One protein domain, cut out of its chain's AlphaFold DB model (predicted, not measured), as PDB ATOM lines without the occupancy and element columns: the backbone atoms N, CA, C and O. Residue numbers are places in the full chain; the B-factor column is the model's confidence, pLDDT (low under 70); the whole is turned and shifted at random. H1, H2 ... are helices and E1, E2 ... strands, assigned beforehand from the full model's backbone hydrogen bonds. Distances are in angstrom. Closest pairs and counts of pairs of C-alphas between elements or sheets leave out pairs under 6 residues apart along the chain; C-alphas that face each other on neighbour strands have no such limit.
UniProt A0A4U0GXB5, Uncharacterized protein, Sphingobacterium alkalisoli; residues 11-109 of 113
ATOM      1  N   SER A  11     -29.342  19.667   6.512       77.31
ATOM      2  CA  SER A  11     -29.393  20.236   7.866       77.31
ATOM      3  C   SER A  11     -28.952  19.221   8.925       77.31
ATOM      4  O   SER A  11     -28.085  19.533   9.736       77.31
ATOM      5  N   ILE A  12     -29.473  17.990   8.861       77.69
ATOM      6  CA  ILE A  12     -29.088  16.900   9.773       77.69
ATOM      7  C   ILE A  12     -27.612  16.541   9.575       77.69
ATOM      8  O   ILE A  12     -26.872  16.445  10.547       77.69
ATOM      9  N   PHE A  13     -27.155  16.418   8.324       81.56
ATOM     10  CA  PHE A  13     -25.754  16.115   8.019       81.56
ATOM     11  C   PHE A  13     -24.778  17.147   8.608       81.56
ATOM     12  O   PHE A  13     -23.707  16.798   9.106       81.56
ATOM     13  N   ASN A  14     -25.152  18.427   8.585       81.62
ATOM     14  CA  ASN A  14     -24.327  19.499   9.134       81.62
ATOM     15  C   ASN A  14     -24.248  19.498  10.660       81.62
ATOM     16  O   ASN A  14     -23.261  20.006  11.196       81.62
ATOM     17  N   GLN A  15     -25.240  18.914  11.331       79.44
ATOM     18  CA  GLN A  15     -25.282  18.752  12.785       79.44
ATOM     19  C   GLN A  15     -24.499  17.523  13.266       79.44
ATOM     20  O   GLN A  15     -24.245  17.398  14.461       79.44
ATOM     21  N   LEU A  16     -24.084  16.631  12.357       81.81
ATOM     22  CA  LEU A  16     -23.313  15.448  12.728       81.81
ATOM     23  C   LEU A  16     -21.957  15.839  13.308       81.81
ATOM     24  O   LEU A  16     -21.186  16.612  12.716       81.81
ATOM     25  N   LEU A  17     -21.668  15.244  14.459       73.12
ATOM     26  CA  LEU A  17     -20.412  15.414  15.163       73.12
ATOM     27  C   LEU A  17     -19.283  14.701  14.408       73.12
ATOM     28  O   LEU A  17     -19.498  13.741  13.661       73.12
ATOM     29  N   ALA A  18     -18.061  15.188  14.606       70.88
ATOM     30  CA  ALA A  18     -16.876  14.405  14.292       70.88
ATOM     31  C   ALA A  18     -16.626  13.455  15.471       70.88
ATOM     32  O   ALA A  18     -16.702  13.908  16.617       70.88
ATOM     33  N   PRO A  19     -16.339  12.168  15.228       67.75
ATOM     34  CA  PRO A  19     -15.959  11.287  16.318       67.75
ATOM     35  C   PRO A  19     -14.622  11.775  16.892       67.75
ATOM     36  O   PRO A  19     -13.789  12.336  16.169       67.75
ATOM     37  N   GLY A  20     -14.402  11.574  18.192       68.19
ATOM     38  CA  GLY A  20     -13.076  11.790  18.766       68.19
ATOM     39  C   GLY A  20     -12.086  10.864  18.064       68.19
ATOM     40  O   GLY A  20     -12.323   9.670  17.980       68.19
ATOM     41  N   LEU A  21     -10.975  11.374  17.530       69.06
ATOM     42  CA  LEU A  21     -10.091  10.554  16.688       69.06
ATOM     43  C   LEU A  21      -9.553   9.310  17.412       69.06
ATOM     44  O   LEU A  21      -9.427   8.259  16.795       69.06
ATOM     45  N   ALA A  22      -9.308   9.400  18.722       62.53
ATOM     46  CA  ALA A  22      -8.915   8.258  19.547       62.53
ATOM     47  C   ALA A  22     -10.043   7.225  19.748       62.53
ATOM     48  O   ALA A  22      -9.755   6.058  20.000       62.53
ATOM     49  N   SER A  23     -11.321   7.607  19.608       67.81
ATOM     50  CA  SER A  23     -12.448   6.681  19.787       67.81
ATOM     51  C   SER A  23     -12.553   5.655  18.662       67.81
ATOM     52  O   SER A  23     -13.136   4.601  18.879       67.81
ATOM     53  N   LEU A  24     -11.928   5.907  17.503       68.69
ATOM     54  CA  LEU A  24     -11.910   4.987  16.358       68.69
ATOM     55  C   LEU A  24     -11.267   3.621  16.665       68.69
ATOM     56  O   LEU A  24     -11.508   2.682  15.918       68.69
ATOM     57  N   LEU A  25     -10.482   3.507  17.743       60.16
ATOM     58  CA  LEU A  25      -9.857   2.258  18.212       60.16
ATOM     59  C   LEU A  25     -10.803   1.305  18.945       60.16
ATOM     60  O   LEU A  25     -10.396   0.199  19.292       60.16
ATOM     61  N   ARG A  26     -12.034   1.728  19.246       64.69
ATOM     62  CA  ARG A  26     -13.034   0.831  19.826       64.69
ATOM     63  C   ARG A  26     -13.574  -0.056  18.708       64.69
ATOM     64  O   ARG A  26     -14.530   0.300  18.017       64.69
ATOM     65  N   ASP A  27     -12.878  -1.164  18.483       56.84
ATOM     66  CA  ASP A  27     -13.258  -2.175  17.505       56.84
ATOM     67  C   ASP A  27     -14.686  -2.682  17.809       56.84
ATOM     68  O   ASP A  27     -15.108  -2.746  18.963       56.84
ATOM     69  N   ASP A  28     -15.454  -2.942  16.748       60.97
ATOM     70  CA  ASP A  28     -16.855  -3.417  16.718       60.97
ATOM     71  C   ASP A  28     -17.988  -2.400  16.946       60.97
ATOM     72  O   ASP A  28     -19.147  -2.719  16.689       60.97
ATOM     73  N   GLN A  29     -17.709  -1.158  17.346       73.56
ATOM     74  CA  GLN A  29     -18.793  -0.199  17.639       73.56
ATOM     75  C   GLN A  29     -19.315   0.558  16.416       73.56
ATOM     76  O   GLN A  29     -20.410   1.121  16.449       73.56
ATOM     77  N   TYR A  30     -18.539   0.595  15.338       82.00
ATOM     78  CA  TYR A  30     -18.799   1.472  14.206       82.00
ATOM     79  C   TYR A  30     -19.212   0.699  12.957       82.00
ATOM     80  O   TYR A  30     -18.430  -0.069  12.400       82.00
ATOM     81  N   GLU A  31     -20.415   0.984  12.466       88.56
ATOM     82  CA  GLU A  31     -20.869   0.584  11.140       88.56
ATOM     83  C   GLU A  31     -20.549   1.694  10.133       88.56
ATOM     84  O   GLU A  31     -21.053   2.818  10.225       88.56
ATOM     85  N   VAL A  32     -19.715   1.396   9.139       90.94
ATOM     86  CA  VAL A  32     -19.445   2.334   8.046       90.94
ATOM     87  C   VAL A  32     -20.635   2.325   7.099       90.94
ATOM     88  O   VAL A  32     -20.996   1.278   6.588       90.94
ATOM     89  N   LEU A  33     -21.252   3.465   6.808       90.75
ATOM     90  CA  LEU A  33     -22.409   3.495   5.903       90.75
ATOM     91  C   LEU A  33     -22.005   3.749   4.444       90.75
ATOM     92  O   LEU A  33     -22.716   3.352   3.525       90.75
ATOM     93  N   GLY A  34     -20.869   4.413   4.221       91.25
ATOM     94  CA  GLY A  34     -20.402   4.845   2.903       91.25
ATOM     95  C   GLY A  34     -19.774   6.233   2.963       91.25
ATOM     96  O   GLY A  34     -19.432   6.729   4.042       91.25
ATOM     97  N   TRP A  35     -19.622   6.885   1.809       90.75
ATOM     98  CA  TRP A  35     -19.109   8.256   1.742       90.75
ATOM     99  C   TRP A  35     -20.143   9.256   1.232       90.75
ATOM    100  O   TRP A  35     -20.961   8.960   0.371       90.75
ATOM    101  N   VAL A  36     -20.067  10.478   1.749       88.88
ATOM    102  CA  VAL A  36     -20.911  11.618   1.378       88.88
ATOM    103  C   VAL A  36     -20.013  12.713   0.816       88.88
ATOM    104  O   VAL A  36     -18.894  12.920   1.296       88.88
ATOM    105  N   PHE A  37     -20.495  13.430  -0.195       83.62
ATOM    106  CA  PHE A  37     -19.814  14.603  -0.731       83.62
ATOM    107  C   PHE A  37     -20.569  15.883  -0.360       83.62
ATOM    108  O   PHE A  37     -21.663  16.123  -0.859       83.62
ATOM    109  N   ASP A  38     -19.969  16.717   0.491       80.56
ATOM    110  CA  ASP A  38     -20.458  18.069   0.798       80.56
ATOM    111  C   ASP A  38     -19.269  19.030   0.832       80.56
ATOM    112  O   ASP A  38     -18.586  19.175   1.849       80.56
ATOM    113  N   ARG A  39     -18.967  19.621  -0.333       82.94
ATOM    114  CA  ARG A  39     -17.738  20.381  -0.664       82.94
ATOM    115  C   ARG A  39     -16.441  19.562  -0.597       82.94
ATOM    116  O   ARG A  39     -15.559  19.764  -1.423       82.94
ATOM    117  N   ILE A  40     -16.339  18.632   0.347       86.00
ATOM    118  CA  ILE A  40     -15.285  17.627   0.477       86.00
ATOM    119  C   ILE A  40     -15.905  16.253   0.766       86.00
ATOM    120  O   ILE A  40     -17.093  16.142   1.077       86.00
ATOM    121  N   ARG A  41     -15.092  15.195   0.673       87.62
ATOM    122  CA  ARG A  41     -15.524  13.827   0.981       87.62
ATOM    123  C   ARG A  41     -15.471  13.564   2.488       87.62
ATOM    124  O   ARG A  41     -14.425  13.752   3.116       87.62
ATOM    125  N   TYR A  42     -16.579  13.071   3.023       91.31
ATOM    126  CA  TYR A  42     -16.707  12.547   4.380       91.31
ATOM    127  C   TYR A  42     -17.107  11.077   4.329       91.31
ATOM    128  O   TYR A  42     -17.751  10.639   3.378       91.31
ATOM    129  N   ILE A  43     -16.751  10.330   5.361       92.00
ATOM    130  CA  ILE A  43     -17.248   8.985   5.621       92.00
ATOM    131  C   ILE A  43     -18.337   9.104   6.672       92.00
ATOM    132  O   ILE A  43     -18.152   9.772   7.690       92.00
ATOM    133  N   LEU A  44     -19.476   8.483   6.399       90.62
ATOM    134  CA  LEU A  44     -20.572   8.418   7.345       90.62
ATOM    135  C   LEU A  44     -20.433   7.135   8.158       90.62
ATOM    136  O   LEU A  44     -20.328   6.049   7.586       90.62
ATOM    137  N   ILE A  45     -20.406   7.277   9.476       89.88
ATOM    138  CA  ILE A  45     -20.202   6.171  10.408       89.88
ATOM    139  C   ILE A  45     -21.328   6.209  11.433       89.88
ATOM    140  O   ILE A  45     -21.672   7.277  11.940       89.88
ATOM    141  N   TYR A  46     -21.906   5.053  11.724       87.75
ATOM    142  CA  TYR A  46     -22.914   4.883  12.755       87.75
ATOM    143  C   TYR A  46     -22.316   4.151  13.951       87.75
ATOM    144  O   TYR A  46     -21.766   3.064  13.809       87.75
ATOM    145  N   ASP A  47     -22.409   4.764  15.122       86.38
ATOM    146  CA  ASP A  47     -22.018   4.170  16.393       86.38
ATOM    147  C   ASP A  47     -23.189   3.371  16.959       86.38
ATOM    148  O   ASP A  47     -24.252   3.910  17.283       86.38
ATOM    149  N   GLN A  48     -22.996   2.063  17.056       85.25
ATOM    150  CA  GLN A  48     -24.022   1.135  17.496       85.25
ATOM    151  C   GLN A  48     -24.297   1.220  19.000       85.25
ATOM    152  O   GLN A  48     -25.413   0.873  19.402       85.25
ATOM    153  N   GLU A  49     -23.342   1.674  19.815       82.94
ATOM    154  CA  GLU A  49     -23.495   1.828  21.265       82.94
ATOM    155  C   GLU A  49     -24.290   3.097  21.568       82.94
ATOM    156  O   GLU A  49     -25.361   3.042  22.176       82.94
ATOM    157  N   THR A  50     -23.805   4.238  21.075       83.81
ATOM    158  CA  THR A  50     -24.431   5.541  21.351       83.81
ATOM    159  C   THR A  50     -25.641   5.824  20.462       83.81
ATOM    160  O   THR A  50     -26.337   6.820  20.668       83.81
ATOM    161  N   LYS A  51     -25.912   4.952  19.476       83.94
ATOM    162  CA  LYS A  51     -26.939   5.135  18.435       83.94
ATOM    163  C   LYS A  51     -26.778   6.473  17.705       83.94
ATOM    164  O   LYS A  51     -27.757   7.075  17.259       83.94
ATOM    165  N   ALA A  52     -25.537   6.944  17.591       82.88
ATOM    166  CA  ALA A  52     -25.208   8.252  17.051       82.88
ATOM    167  C   ALA A  52     -24.572   8.144  15.665       82.88
ATOM    168  O   ALA A  52     -23.867   7.191  15.335       82.88
ATOM    169  N   LEU A  53     -24.822   9.161  14.846       85.88
ATOM    170  CA  LEU A  53     -24.276   9.264  13.504       85.88
ATOM    171  C   LEU A  53     -23.140  10.288  13.494       85.88
ATOM    172  O   LEU A  53     -23.299  11.424  13.943       85.88
ATOM    173  N   TYR A  54     -22.006   9.888  12.938       87.88
ATOM    174  CA  TYR A  54     -20.796  10.688  12.876       87.88
ATOM    175  C   TYR A  54     -20.347  10.880  11.433       87.88
ATOM    176  O   TYR A  54     -20.517  10.007  10.577       87.88
ATOM    177  N   ARG A  55     -19.713  12.025  11.169       88.81
ATOM    178  CA  ARG A  55     -19.001  12.268   9.910       88.81
ATOM    179  C   ARG A  55     -17.501  12.311  10.163       88.81
ATOM    180  O   ARG A  55     -16.997  13.174  10.880       88.81
ATOM    181  N   LEU A  56     -16.776  11.398   9.534       89.94
ATOM    182  CA  LEU A  56     -15.324  11.339   9.588       89.94
ATOM    183  C   LEU A  56     -14.749  11.974   8.312       89.94
ATOM    184  O   LEU A  56     -15.071  11.528   7.210       89.94
ATOM    185  N   PRO A  57     -13.922  13.027   8.395       90.50
ATOM    186  CA  PRO A  57     -13.211  13.516   7.220       90.50
ATOM    187  C   PRO A  57     -12.182  12.475   6.765       90.50
ATOM    188  O   PRO A  57     -11.655  11.732   7.586       90.50
ATOM    189  N   LEU A  58     -11.843  12.450   5.474       91.44
ATOM    190  CA  LEU A  58     -10.748  11.592   5.011       91.44
ATOM    191  C   LEU A  58      -9.432  11.948   5.712       91.44
ATOM    192  O   LEU A  58      -9.021  13.113   5.696       91.44
ATOM    193  N   ILE A  59      -8.767  10.924   6.239       92.62
ATOM    194  CA  ILE A  59      -7.448  11.015   6.852       92.62
ATOM    195  C   ILE A  59      -6.417  10.514   5.833       92.62
ATOM    196  O   ILE A  59      -6.634   9.535   5.109       92.62
ATOM    197  N   LYS A  60      -5.303  11.235   5.709       94.00
ATOM    198  CA  LYS A  60      -4.240  10.947   4.737       94.00
ATOM    199  C   LYS A  60      -2.865  11.025   5.383       94.00
ATOM    200  O   LYS A  60      -2.719  11.602   6.455       94.00
ATOM    201  N   ASP A  61      -1.873  10.466   4.695       96.12
ATOM    202  CA  ASP A  61      -0.447  10.608   5.017       96.12
ATOM    203  C   ASP A  61      -0.094  10.226   6.463       96.12
ATOM    204  O   ASP A  61       0.766  10.843   7.088       96.12
ATOM    205  N   MET A  62      -0.777   9.207   6.997       96.38
ATOM    206  CA  MET A  62      -0.597   8.738   8.368       96.38
ATOM    207  C   MET A  62       0.803   8.158   8.569       96.38
ATOM    208  O   MET A  62       1.225   7.269   7.826       96.38
ATOM    209  N   LYS A  63       1.521   8.645   9.584       97.06
ATOM    210  CA  LYS A  63       2.866   8.182   9.947       97.06
ATOM    211  C   LYS A  63       3.049   8.192  11.458       97.06
ATOM    212  O   LYS A  63       2.757   9.191  12.112       97.06
ATOM    213  N   ILE A  64       3.587   7.101  11.996       97.62
ATOM    214  CA  ILE A  64       4.027   7.028  13.391       97.62
ATOM    215  C   ILE A  64       5.331   7.817  13.530       97.62
ATOM    216  O   ILE A  64       6.243   7.671  12.711       97.62
ATOM    217  N   GLU A  65       5.426   8.665  14.547       96.75
ATOM    218  CA  GLU A  65       6.644   9.418  14.817       96.75
ATOM    219  C   GLU A  65       7.755   8.507  15.366       96.75
ATOM    220  O   GLU A  65       7.557   7.778  16.334       96.75
ATOM    221  N   GLN A  66       8.950   8.563  14.768       93.69
ATOM    222  CA  GLN A  66      10.043   7.630  15.083       93.69
ATOM    223  C   GLN A  66      10.542   7.739  16.530       93.69
ATOM    224  O   GLN A  66      10.817   6.726  17.165       93.69
ATOM    225  N   GLN A  67      10.657   8.963  17.054       96.69
ATOM    226  CA  GLN A  67      11.146   9.209  18.417       96.69
ATOM    227  C   GLN A  67      10.034   9.122  19.471       96.69
ATOM    228  O   GLN A  67      10.313   8.997  20.661       96.69
ATOM    229  N   ARG A  68       8.770   9.202  19.041       96.44
ATOM    230  CA  ARG A  68       7.582   9.212  19.902       96.44
ATOM    231  C   ARG A  68       6.538   8.261  19.311       96.44
ATOM    232  O   ARG A  68       5.565   8.722  18.717       96.44
ATOM    233  N   PRO A  69       6.713   6.934  19.457       95.19
ATOM    234  CA  PRO A  69       5.880   5.937  18.780       95.19
ATOM    235  C   PRO A  69       4.399   5.957  19.193       95.19
ATOM    236  O   PRO A  69       3.556   5.314  18.569       95.19
ATOM    237  N   GLN A  70       4.069   6.688  20.250       95.12
ATOM    238  CA  GLN A  70       2.714   6.967  20.692       95.12
ATOM    239  C   GLN A  70       2.024   8.101  19.915       95.12
ATOM    240  O   GLN A  70       0.855   8.371  20.162       95.12
ATOM    241  N   ILE A  71       2.726   8.793  19.015       95.50
ATOM    242  CA  ILE A  71       2.184   9.895  18.213       95.50
ATOM    243  C   ILE A  71       2.033   9.441  16.763       95.50
ATOM    244  O   ILE A  71       2.989   8.980  16.134       95.50
ATOM    245  N   VAL A  72       0.832   9.627  16.217       96.38
ATOM    246  CA  VAL A  72       0.552   9.471  14.786       96.38
ATOM    247  C   VAL A  72       0.282  10.840  14.186       96.38
ATOM    248  O   VAL A  72      -0.663  11.517  14.590       96.38
ATOM    249  N   ASN A  73       1.095  11.228  13.207       97.12
ATOM    250  CA  ASN A  73       0.916  12.435  12.408       97.12
ATOM    251  C   ASN A  73       0.120  12.102  11.145       97.12
ATOM    252  O   ASN A  73       0.347  11.057  10.535       97.12
ATOM    253  N   PHE A  74      -0.804  12.969  10.747       95.88
ATOM    254  CA  PHE A  74      -1.661  12.766   9.578       95.88
ATOM    255  C   PHE A  74      -2.195  14.095   9.039       95.88
ATOM    256  O   PHE A  74      -2.095  15.139   9.680       95.88
ATOM    257  N   ASN A  75      -2.814  14.043   7.862       94.31
ATOM    258  CA  ASN A  75      -3.470  15.177   7.228       94.31
ATOM    259  C   ASN A  75      -4.988  14.993   7.209       94.31
ATOM    260  O   ASN A  75      -5.495  13.958   6.765       94.31
ATOM    261  N   ILE A  76      -5.721  16.025   7.626       91.19
ATOM    262  CA  ILE A  76      -7.184  16.063   7.598       91.19
ATOM    263  C   ILE A  76      -7.654  17.398   7.020       91.19
ATOM    264  O   ILE A  76      -7.235  18.469   7.447       91.19
ATOM    265  N   LYS A  77      -8.498  17.355   5.982       88.25
ATOM    266  CA  LYS A  77      -8.963  18.558   5.251       88.25
ATOM    267  C   LYS A  77      -7.833  19.495   4.766       88.25
ATOM    268  O   LYS A  77      -8.062  20.689   4.616       88.25
ATOM    269  N   GLY A  78      -6.636  18.960   4.513       88.06
ATOM    270  CA  GLY A  78      -5.461  19.735   4.092       88.06
ATOM    271  C   GLY A  78      -4.622  20.318   5.235       88.06
ATOM    272  O   GLY A  78      -3.620  20.968   4.960       88.06
ATOM    273  N   TYR A  79      -4.989  20.065   6.490       91.88
ATOM    274  CA  TYR A  79      -4.237  20.501   7.663       91.88
ATOM    275  C   TYR A  79      -3.478  19.330   8.280       91.88
ATOM    276  O   TYR A  79      -4.035  18.239   8.422       91.88
ATOM    277  N   ALA A  80      -2.232  19.581   8.682       94.88
ATOM    278  CA  ALA A  80      -1.464  18.652   9.497       94.88
ATOM    279  C   ALA A  80      -2.089  18.543  10.893       94.88
ATOM    280  O   ALA A  80      -2.564  19.524  11.470       94.88
ATOM    281  N   SER A  81      -2.141  17.333  11.429       94.00
ATOM    282  CA  SER A  81      -2.748  17.009  12.715       94.00
ATOM    283  C   SER A  81      -2.053  15.798  13.326       94.00
ATOM    284  O   SER A  81      -1.347  15.057  12.642       94.00
ATOM    285  N   SER A  82      -2.256  15.596  14.624       93.81
ATOM    286  CA  SER A  82      -1.670  14.478  15.353       93.81
ATOM    287  C   SER A  82      -2.644  13.907  16.372       93.81
ATOM    288  O   SER A  82      -3.450  14.642  16.944       93.81
ATOM    289  N   VAL A  83      -2.529  12.611  16.641       92.75
ATOM    290  CA  VAL A  83      -3.214  11.941  17.751       92.75
ATOM    291  C   VAL A  83      -2.170  11.255  18.622       92.75
ATOM    292  O   VAL A  83      -1.227  10.648  18.110       92.75
ATOM    293  N   GLN A  84      -2.327  11.392  19.936       93.69
ATOM    294  CA  GLN A  84      -1.516  10.692  20.922       93.69
ATOM    295  C   GLN A  84      -2.288   9.474  21.433       93.69
ATOM    296  O   GLN A  84      -3.460   9.577  21.788       93.69
ATOM    297  N   LEU A  85      -1.611   8.336  21.450       92.12
ATOM    298  CA  LEU A  85      -2.105   7.019  21.840       92.12
ATOM    299  C   LEU A  85      -1.213   6.469  22.965       92.12
ATOM    300  O   LEU A  85      -0.364   7.189  23.490       92.12
ATOM    301  N   SER A  86      -1.393   5.217  23.376       92.50
ATOM    302  CA  SER A  86      -0.633   4.629  24.493       92.50
ATOM    303  C   SER A  86       0.732   4.079  24.066       92.50
ATOM    304  O   SER A  86       1.598   3.866  24.909       92.50
ATOM    305  N   GLY A  87       0.955   3.840  22.769       94.56
ATOM    306  CA  GLY A  87       2.234   3.334  22.265       94.56
ATOM    307  C   GLY A  87       2.187   2.827  20.826       94.56
ATOM    308  O   GLY A  87       1.145   2.871  20.177       94.56
ATOM    309  N   TYR A  88       3.317   2.294  20.350       95.75
ATOM    310  CA  TYR A  88       3.509   1.867  18.956       95.75
ATOM    311  C   TYR A  88       2.405   0.939  18.434       95.75
ATOM    312  O   TYR A  88       1.846   1.165  17.365       95.75
ATOM    313  N   ASN A  89       2.069  -0.099  19.203       94.31
ATOM    314  CA  ASN A  89       1.079  -1.095  18.791       94.31
ATOM    315  C   ASN A  89      -0.317  -0.482  18.646       94.31
ATOM    316  O   ASN A  89      -1.068  -0.854  17.749       94.31
ATOM    317  N   GLU A  90      -0.675   0.463  19.514       92.25
ATOM    318  CA  GLU A  90      -1.950   1.166  19.419       92.25
ATOM    319  C   GLU A  90      -1.957   2.164  18.260       92.25
ATOM    320  O   GLU A  90      -2.918   2.187  17.499       92.25
ATOM    321  N   SER A  91      -0.856   2.887  18.048       94.50
ATOM    322  CA  SER A  91      -0.640   3.722  16.864       94.50
ATOM    323  C   SER A  91      -0.801   2.944  15.565       94.50
ATOM    324  O   SER A  91      -1.512   3.382  14.662       94.50
ATOM    325  N   ASN A  92      -0.201   1.757  15.481       94.81
ATOM    326  CA  ASN A  92      -0.314   0.909  14.303       94.81
ATOM    327  C   ASN A  92      -1.748   0.391  14.107       94.81
ATOM    328  O   ASN A  92      -2.273   0.463  13.001       94.81
ATOM    329  N   ARG A  93      -2.412  -0.067  15.182       92.19
ATOM    330  CA  ARG A  93      -3.827  -0.479  15.123       92.19
ATOM    331  C   ARG A  93      -4.735   0.659  14.670       92.19
ATOM    332  O   ARG A  93      -5.584   0.440  13.816       92.19
ATOM    333  N   TRP A  94      -4.518   1.872  15.174       91.94
ATOM    334  CA  TRP A  94      -5.295   3.049  14.784       91.94
ATOM    335  C   TRP A  94      -5.160   3.332  13.284       91.94
ATOM    336  O   TRP A  94      -6.166   3.504  12.599       91.94
ATOM    337  N   ILE A  95      -3.931   3.309  12.751       93.88
ATOM    338  CA  ILE A  95      -3.671   3.506  11.315       93.88
ATOM    339  C   ILE A  95      -4.380   2.434  10.481       93.88
ATOM    340  O   ILE A  95      -5.075   2.765   9.516       93.88
ATOM    341  N   THR A  96      -4.238   1.161  10.861       93.06
ATOM    342  CA  THR A  96      -4.922   0.044  10.192       93.06
ATOM    343  C   THR A  96      -6.433   0.250  10.200       93.06
ATOM    344  O   THR A  96      -7.068   0.166   9.149       93.06
ATOM    345  N   ARG A  97      -7.006   0.626  11.345       90.75
ATOM    346  CA  ARG A  97      -8.450   0.813  11.494       90.75
ATOM    347  C   ARG A  97      -8.989   1.959  10.643       90.75
ATOM    348  O   ARG A  97     -10.025   1.828   9.992       90.75
ATOM    349  N   VAL A  98      -8.265   3.076  10.575       92.06
ATOM    350  CA  VAL A  98      -8.609   4.187   9.677       92.06
ATOM    351  C   VAL A  98      -8.571   3.737   8.213       92.06
ATOM    352  O   VAL A  98      -9.471   4.078   7.437       92.06
ATOM    353  N   HIS A  99      -7.572   2.940   7.821       93.75
ATOM    354  CA  HIS A  99      -7.499   2.376   6.473       93.75
ATOM    355  C   HIS A  99      -8.660   1.427   6.157       93.75
ATOM    356  O   HIS A  99      -9.216   1.512   5.056       93.75
ATOM    357  N   GLU A 100      -9.058   0.573   7.096       92.38
ATOM    358  CA  GLU A 100     -10.223  -0.308   6.959       92.38
ATOM    359  C   GLU A 100     -11.507   0.494   6.766       92.38
ATOM    360  O   GLU A 100     -12.204   0.285   5.776       92.38
ATOM    361  N   ILE A 101     -11.771   1.479   7.632       91.62
ATOM    362  CA  ILE A 101     -12.952   2.351   7.540       91.62
ATOM    363  C   ILE A 101     -13.001   3.056   6.178       91.62
ATOM    364  O   ILE A 101     -14.041   3.096   5.516       91.62
ATOM    365  N   GLN A 102     -11.867   3.600   5.724       92.94
ATOM    366  CA  GLN A 102     -11.767   4.260   4.420       92.94
ATOM    367  C   GLN A 102     -11.983   3.294   3.248       92.94
ATOM    368  O   GLN A 102     -12.576   3.681   2.235       92.94
ATOM    369  N   THR A 103     -11.521   2.052   3.378       94.31
ATOM    370  CA  THR A 103     -11.697   1.004   2.366       94.31
ATOM    371  C   THR A 103     -13.145   0.529   2.316       94.31
ATOM    372  O   THR A 103     -13.735   0.503   1.237       94.31
ATOM    373  N   GLU A 104     -13.756   0.243   3.464       93.38
ATOM    374  CA  GLU A 104     -15.157  -0.169   3.564       93.38
ATOM    375  C   GLU A 104     -16.088   0.915   3.015       93.38
ATOM    376  O   GLU A 104     -16.969   0.625   2.204       93.38
ATOM    377  N   ALA A 105     -15.842   2.186   3.356       92.38
ATOM    378  CA  ALA A 105     -16.609   3.303   2.815       92.38
ATOM    379  C   ALA A 105     -16.526   3.356   1.284       92.38
ATOM    380  O   ALA A 105     -17.525   3.615   0.613       92.38
ATOM    381  N   ARG A 106     -15.343   3.090   0.712       91.00
ATOM    382  CA  ARG A 106     -15.146   3.043  -0.742       91.00
ATOM    383  C   ARG A 106     -15.924   1.896  -1.384       91.00
ATOM    384  O   ARG A 106     -16.499   2.116  -2.446       91.00
ATOM    385  N   VAL A 107     -15.945   0.722  -0.751       93.50
ATOM    386  CA  VAL A 107     -16.695  -0.456  -1.218       93.50
ATOM    387  C   VAL A 107     -18.204  -0.208  -1.162       93.50
ATOM    388  O   VAL A 107     -18.896  -0.498  -2.135       93.50
ATOM    389  N   LYS A 108     -18.715   0.383  -0.073       91.44
ATOM    390  CA  LYS A 108     -20.144   0.725   0.070       91.44
ATOM    391  C   LYS A 108     -20.595   1.842  -0.873       91.44
ATOM    392  O   LYS A 108     -21.764   1.908  -1.238       91.44
ATOM    393  N   GLY A 109     -19.667   2.686  -1.315       89.50
ATOM    394  CA  GLY A 109     -19.929   3.705  -2.321       89.50
ATOM    395  C   GLY A 109     -20.555   4.983  -1.759       89.50
ATOM    396  O   GLY A 109     -20.483   5.279  -0.564       89.50
TER     397      GLY A 109
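Overview. This is residues 11 to 109 of the 113 residues of an uncharacterized protein of Sphingobacterium alkalisoli (UniProt A0A4U0GXB5). Two small, strongly twisted sheets, E1-E2-E3 and E4-E5-E6, stand one after the other along the longest axis, and one long helix, H3, runs past both and covers one face of each. Short H1 sits on the other face of the first sheet, and short H2 packs on H3. The printed part has 99 residues, in the order H1 H2 E1 E2 E3 E4 E5 E6 H3; each sheet is an antiparallel meander, each strand pairing with the one before. The class is mixed; the whole is compact, radius of gyration of the C-alphas 13.4 A, spans 43 by 29 by 25 A.

Arrangement. E1, residues 30 to 38, and E2, residues 40 to 47, form a hairpin, with N 36 and O 42 2.8 A apart. E2 and E3, residues 52 to 57, form another, with N 45 and O 54 at 2.9 A. H3, residues 88 to 108, runs across this sheet, 64 degrees to E1 on the local plane; the closest C-alphas, of Gly 34 and Ala 105, are 4.1 A apart. H1, residues 11 to 15, is on the opposite face. E3 runs on into E4, residues 59 to 64, at 78 degrees. E4 and E5, residues 71 to 76, are a hairpin, N 63 to O 73 2.8 A; so are E5 and E6, residues 79 to 84, N 74 to O 81 2.9 A. H3 runs along this sheet, 16 degrees to E4 on the local plane, making two layers, a helix on one face; the closest C-alphas of H3 and E4, Ser 91 and Ile 64, are 6.7 A apart. H2, residues 21 to 25, touches H3 at its residues 93 to 98 alone, the C-alphas of Leu 25 and Trp 94 5.8 A apart. Each O i to N i+4 pair is within hydrogen-bond range in H1 and H3; H2 has 0 of 1, and 1 of 2 O i to N i+3 pairs.

Along the chain. H3 is 30.3 A long, E2 21.9 A and E1 21.4 A. H1 begins at C-alpha 11, (-29.393, 20.236, 7.866); H3 ends at C-alpha 108, (-20.144, 0.725, 0.070).

Size, cuts and confidence. The farthest C-alphas, Ser 11 and Gln 67, are 43.3 A apart. The printed part has no cut and no long link. Residues 19 to 28 have pLDDT under 70.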